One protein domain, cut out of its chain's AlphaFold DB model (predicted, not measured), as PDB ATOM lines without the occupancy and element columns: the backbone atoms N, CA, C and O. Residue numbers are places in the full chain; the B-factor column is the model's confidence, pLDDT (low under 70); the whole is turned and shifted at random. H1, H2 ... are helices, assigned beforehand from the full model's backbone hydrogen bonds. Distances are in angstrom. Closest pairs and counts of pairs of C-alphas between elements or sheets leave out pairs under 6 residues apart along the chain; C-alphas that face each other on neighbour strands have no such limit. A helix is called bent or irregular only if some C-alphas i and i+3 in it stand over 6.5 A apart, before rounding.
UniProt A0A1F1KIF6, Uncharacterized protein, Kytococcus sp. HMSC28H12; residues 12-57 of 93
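AT A GLANCE: This is residues 12 to 57 of the 93 residues of an uncharacterized protein of Kytococcus sp. HMSC28H12 (UniProt A0A1F1KIF6). Two helices, H1 and then H2, follow each other end to end and make a wide, open V with its corner at residues 36 and 37. Neither folds back on the other, and residues 12 to 57 stand free. The printed part has 46 residues with two named helices and no named strand, in the class all helix. It is extended, with a radius of gyration of the C-alphas of 18.6 A, and its C-alphas span 59 by 20 by 5 A, a rod in outline.

IN THESE COORDINATES: H1, residues 12 to 35, runs 34.6 A from C-alpha 12 at (310.502, 277.792, 207.069) to C-alpha 35 at (300.900, 258.602, 234.247). H2, residues 38 to 57, runs 28.2 A and ends with C-alpha 57 at (296.068, 275.636, 264.427).

HOW THE PARTS SIT: H1 and H2 meet only through their link, which is tight, with 2 residues. In H1 and H2 every O i to N i+4 pair is within hydrogen-bond range. Neither helix is bent.

THE WHOLE: The C-alphas of Glu 12 and Met 57, the two farthest apart, are 59.2 A apart. The printed part has no cut. Its mean pLDDT is 73.2, and residues 30 to 31, 33 to 39 and 53 to 57 are under 70.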
ATOM      1  N   GLU A  12     311.752 278.513 207.302       80.31
ATOM      2  CA  GLU A  12     310.502 277.792 207.069       80.31
ATOM      3  C   GLU A  12     310.570 276.317 207.502       80.31
ATOM      4  O   GLU A  12     309.589 275.747 207.983       80.31
ATOM      5  N   GLN A  13     311.752 275.702 207.399       76.94
ATOM      6  CA  GLN A  13     311.999 274.367 207.946       76.94
ATOM      7  C   GLN A  13     312.037 274.398 209.473       76.94
ATOM      8  O   GLN A  13     311.470 273.508 210.097       76.94
ATOM      9  N   ILE A  14     312.647 275.425 210.073       84.06
ATOM     10  CA  ILE A  14     312.699 275.587 211.533       84.06
ATOM     11  C   ILE A  14     311.287 275.765 212.103       84.06
ATOM     12  O   ILE A  14     310.938 275.093 213.069       84.06
ATOM     13  N   THR A  15     310.442 276.603 211.493       83.50
ATOM     14  CA  THR A  15     309.050 276.796 211.937       83.50
ATOM     15  C   THR A  15     308.257 275.493 211.892       83.50
ATOM     16  O   THR A  15     307.599 275.141 212.869       83.50
ATOM     17  N   ARG A  16     308.385 274.724 210.802       84.88
ATOM     18  CA  ARG A  16     307.717 273.423 210.668       84.88
ATOM     19  C   ARG A  16     308.167 272.431 211.744       84.88
ATOM     20  O   ARG A  16     307.349 271.687 212.278       84.88
ATOM     21  N   ASP A  17     309.455 272.429 212.067       81.38
ATOM     22  CA  ASP A  17     310.035 271.544 213.079       81.38
ATOM     23  C   ASP A  17     309.607 271.946 214.501       81.38
ATOM     24  O   ASP A  17     309.344 271.086 215.345       81.38
ATOM     25  N   ILE A  18     309.469 273.251 214.763       84.44
ATOM     26  CA  ILE A  18     308.913 273.778 216.016       84.44
ATOM     27  C   ILE A  18     307.456 273.346 216.170       84.44
ATOM     28  O   ILE A  18     307.093 272.848 217.233       84.44
ATOM     29  N   ASP A  19     306.636 273.477 215.130       85.19
ATOM     30  CA  ASP A  19     305.228 273.073 215.188       85.19
ATOM     31  C   ASP A  19     305.077 271.558 215.381       85.19
ATOM     32  O   ASP A  19     304.310 271.116 216.240       85.19
ATOM     33  N   ALA A  20     305.883 270.751 214.687       82.06
ATOM     34  CA  ALA A  20     305.936 269.305 214.906       82.06
ATOM     35  C   ALA A  20     306.398 268.945 216.331       82.06
ATOM     36  O   ALA A  20     305.906 267.995 216.944       82.06
ATOM     37  N   SER A  21     307.337 269.708 216.890       82.31
ATOM     38  CA  SER A  21     307.825 269.508 218.258       82.31
ATOM     39  C   SER A  21     306.800 269.929 219.311       82.31
ATOM     40  O   SER A  21     306.660 269.244 220.320       82.31
ATOM     41  N   ARG A  22     306.022 270.988 219.057       80.75
ATOM     42  CA  ARG A  22     304.892 271.400 219.905       80.75
ATOM     43  C   ARG A  22     303.797 270.338 219.945       80.75
ATOM     44  O   ARG A  22     303.271 270.069 221.019       80.75
ATOM     45  N   LEU A  23     303.494 269.713 218.806       75.56
ATOM     46  CA  LEU A  23     302.499 268.639 218.737       75.56
ATOM     47  C   LEU A  23     302.914 267.414 219.566       75.56
ATOM     48  O   LEU A  23     302.096 266.866 220.299       75.56
ATOM     49  N   ARG A  24     304.195 267.021 219.487       77.06
ATOM     50  CA  ARG A  24     304.758 265.930 220.303       77.06
ATOM     51  C   ARG A  24     304.711 266.256 221.793       77.06
ATOM     52  O   ARG A  24     304.215 265.453 222.568       77.06
ATOM     53  N   LEU A  25     305.121 267.470 222.172       80.88
ATOM     54  CA  LEU A  25     305.085 267.907 223.567       80.88
ATOM     55  C   LEU A  25     303.659 267.917 224.135       80.88
ATOM     56  O   LEU A  25     303.466 267.541 225.284       80.88
ATOM     57  N   ALA A  26     302.659 268.320 223.347       72.81
ATOM     58  CA  ALA A  26     301.264 268.286 223.778       72.81
ATOM     59  C   ALA A  26     300.775 266.852 224.056       72.81
ATOM     60  O   ALA A  26     300.112 266.629 225.066       72.81
ATOM     61  N   GLY A  27     301.141 265.886 223.203       70.12
ATOM     62  CA  GLY A  27     300.833 264.468 223.423       70.12
ATOM     63  C   GLY A  27     301.560 263.884 224.638       70.12
ATOM     64  O   GLY A  27     300.938 263.230 225.471       70.12
ATOM     65  N   ASP A  28     302.848 264.193 224.789       73.00
ATOM     66  CA  ASP A  28     303.660 263.726 225.916       73.00
ATOM     67  C   ASP A  28     303.169 264.305 227.253       73.00
ATOM     68  O   ASP A  28     303.202 263.614 228.267       73.00
ATOM     69  N   VAL A  29     302.687 265.556 227.276       71.50
ATOM     70  CA  VAL A  29     302.094 266.183 228.472       71.50
ATOM     71  C   VAL A  29     300.798 265.484 228.876       71.50
ATOM     72  O   VAL A  29     300.593 265.261 230.067       71.50
ATOM     73  N   ASP A  30     299.951 265.109 227.919       65.12
ATOM     74  CA  ASP A  30     298.700 264.396 228.198       65.12
ATOM     75  C   ASP A  30     298.968 262.978 228.738       65.12
ATOM     76  O   ASP A  30     298.383 262.564 229.742       65.12
ATOM     77  N   GLU A  31     299.955 262.266 228.174       64.88
ATOM     78  CA  GLU A  31     300.417 260.983 228.723       64.88
ATOM     79  C   GLU A  31     301.053 261.159 230.110       64.88
ATOM     80  O   GLU A  31     300.822 260.340 231.006       64.88
ATOM     81  N   LEU A  32     301.815 262.240 230.329       71.31
ATOM     82  CA  LEU A  32     302.372 262.552 231.642       71.31
ATOM     83  C   LEU A  32     301.246 262.735 232.650       71.31
ATOM     84  O   LEU A  32     301.293 262.095 233.689       71.31
ATOM     85  N   VAL A  33     300.218 263.526 232.335       64.94
ATOM     86  CA  VAL A  33     299.040 263.756 233.190       64.94
ATOM     87  C   VAL A  33     298.302 262.454 233.504       64.94
ATOM     88  O   VAL A  33     297.815 262.284 234.621       64.94
ATOM     89  N   TYR A  34     298.261 261.510 232.565       60.47
ATOM     90  CA  TYR A  34     297.668 260.192 232.792       60.47
ATOM     91  C   TYR A  34     298.558 259.274 233.656       60.47
ATOM     92  O   TYR A  34     298.052 258.446 234.418       60.47
ATOM     93  N   ARG A  35     299.888 259.424 233.557       64.12
ATOM     94  CA  ARG A  35     300.900 258.602 234.247       64.12
ATOM     95  C   ARG A  35     301.273 259.122 235.638       64.12
ATOM     96  O   ARG A  35     301.543 258.310 236.525       64.12
ATOM     97  N   VAL A  36     301.267 260.438 235.882       66.81
ATOM     98  CA  VAL A  36     301.192 260.953 237.255       66.81
ATOM     99  C   VAL A  36     299.792 260.624 237.717       66.81
ATOM    100  O   VAL A  36     298.849 261.295 237.325       66.81
ATOM    101  N   HIS A  37     299.647 259.570 238.522       65.00
ATOM    102  CA  HIS A  37     298.361 259.216 239.104       65.00
ATOM    103  C   HIS A  37     297.721 260.496 239.666       65.00
ATOM    104  O   HIS A  37     298.236 261.041 240.645       65.00
ATOM    105  N   PRO A  38     296.612 261.001 239.093       68.25
ATOM    106  CA  PRO A  38     295.984 262.223 239.590       68.25
ATOM    107  C   PRO A  38     295.562 262.054 241.054       68.25
ATOM    108  O   PRO A  38     295.536 263.012 241.821       68.25
ATOM    109  N   LYS A  39     295.338 260.800 241.473       65.88
ATOM    110  CA  LYS A  39     295.168 260.388 242.869       65.88
ATOM    111  C   LYS A  39     296.361 260.747 243.755       65.88
ATOM    112  O   LYS A  39     296.146 261.181 244.875       65.88
ATOM    113  N   GLU A  40     297.590 260.621 243.268       70.88
ATOM    114  CA  GLU A  40     298.808 260.965 244.005       70.88
ATOM    115  C   GLU A  40     298.985 262.478 244.135       70.88
ATOM    116  O   GLU A  40     299.394 262.959 245.187       70.88
ATOM    117  N   VAL A  41     298.636 263.236 243.091       73.75
ATOM    118  CA  VAL A  41     298.619 264.708 243.140       73.75
ATOM    119  C   VAL A  41     297.551 265.188 244.120       73.75
ATOM    120  O   VAL A  41     297.827 266.029 244.971       73.75
ATOM    121  N   ALA A  42     296.352 264.605 244.059       74.62
ATOM    122  CA  ALA A  42     295.271 264.898 244.994       74.62
ATOM    123  C   ALA A  42     295.633 264.504 246.434       74.62
ATOM    124  O   ALA A  42     295.377 265.272 247.356       74.62
ATOM    125  N   ARG A  43     296.273 263.345 246.633       74.38
ATOM    126  CA  ARG A  43     296.753 262.883 247.942       74.38
ATOM    127  C   ARG A  43     297.781 263.849 248.524       74.38
ATOM    128  O   ARG A  43     297.618 264.280 249.657       74.38
ATOM    129  N   ARG A  44     298.780 264.258 247.735       75.88
ATOM    130  CA  ARG A  44     299.776 265.259 248.152       75.88
ATOM    131  C   ARG A  44     299.131 266.602 248.484       75.88
ATOM    132  O   ARG A  44     299.454 267.190 249.505       75.88
ATOM    133  N   ALA A  45     298.169 267.055 247.679       74.50
ATOM    134  CA  ALA A  45     297.433 268.287 247.958       74.50
ATOM    135  C   ALA A  45     296.633 268.207 249.273       74.50
ATOM    136  O   ALA A  45     296.563 269.187 250.014       74.50
ATOM    137  N   GLN A  46     296.046 267.047 249.585       74.81
ATOM    138  CA  GLN A  46     295.366 266.808 250.862       74.81
ATOM    139  C   GLN A  46     296.342 266.767 252.041       74.81
ATOM    140  O   GLN A  46     296.064 267.378 253.072       74.81
ATOM    141  N   GLU A  47     297.474 266.079 251.897       75.31
ATOM    142  CA  GLU A  47     298.533 266.027 252.910       75.31
ATOM    143  C   GLU A  47     299.080 267.434 253.197       75.31
ATOM    144  O   GLU A  47     299.127 267.850 254.353       75.31
ATOM    145  N   ASP A  48     299.372 268.225 252.162       73.62
ATOM    146  CA  ASP A  48     299.821 269.615 252.297       73.62
ATOM    147  C   ASP A  48     298.774 270.499 252.984       73.62
ATOM    148  O   ASP A  48     299.112 271.345 253.818       73.62
ATOM    149  N   ALA A  49     297.492 270.314 252.661       73.62
ATOM    150  CA  ALA A  49     296.406 271.042 253.307       73.62
ATOM    151  C   ALA A  49     296.295 270.688 254.797       73.62
ATOM    152  O   ALA A  49     296.132 271.587 255.624       73.62
ATOM    153  N   GLN A  50     296.431 269.408 255.156       73.06
ATOM    154  CA  GLN A  50     296.436 268.963 256.552       73.06
ATOM    155  C   GLN A  50     297.644 269.501 257.317       73.06
ATOM    156  O   GLN A  50     297.488 269.991 258.435       73.06
ATOM    157  N   ILE A  51     298.834 269.469 256.717       73.50
ATOM    158  CA  ILE A  51     300.055 270.008 257.326       73.50
ATOM    159  C   ILE A  51     299.892 271.505 257.585       73.50
ATOM    160  O   ILE A  51     300.122 271.957 258.705       73.50
ATOM    161  N   LYS A  52     299.425 272.274 256.594       70.88
ATOM    162  CA  LYS A  52     299.179 273.715 256.757       70.88
ATOM    163  C   LYS A  52     298.102 274.005 257.795       70.88
ATOM    164  O   LYS A  52     298.250 274.948 258.572       70.88
ATOM    165  N   PHE A  53     297.035 273.210 257.831       69.19
ATOM    166  CA  PHE A  53     295.988 273.340 258.840       69.19
ATOM    167  C   PHE A  53     296.555 273.111 260.242       69.19
ATOM    168  O   PHE A  53     296.385 273.960 261.116       69.19
ATOM    169  N   ASN A  54     297.309 272.029 260.430       65.75
ATOM    170  CA  ASN A  54     297.921 271.699 261.709       65.75
ATOM    171  C   ASN A  54     298.963 272.744 262.128       65.75
ATOM    172  O   ASN A  54     298.922 273.200 263.259       65.75
ATOM    173  N   GLN A  55     299.823 273.219 261.225       64.50
ATOM    174  CA  GLN A  55     300.765 274.318 261.501       64.50
ATOM    175  C   GLN A  55     300.069 275.644 261.827       64.50
ATOM    176  O   GLN A  55     300.598 276.489 262.549       64.50
ATOM    177  N   THR A  56     298.886 275.874 261.261       65.69
ATOM    178  CA  THR A  56     298.134 277.098 261.530       65.69
ATOM    179  C   THR A  56     297.440 277.021 262.886       65.69
ATOM    180  O   THR A  56     297.422 278.025 263.601       65.69
ATOM    181  N   MET A  57     296.888 275.855 263.233       62.00
ATOM    182  CA  MET A  57     296.068 275.636 264.427       62.00
ATOM    183  C   MET A  57     296.869 275.232 265.669       62.00
ATOM    184  O   MET A  57     296.448 275.557 266.777       62.00
TER     185      MET A  57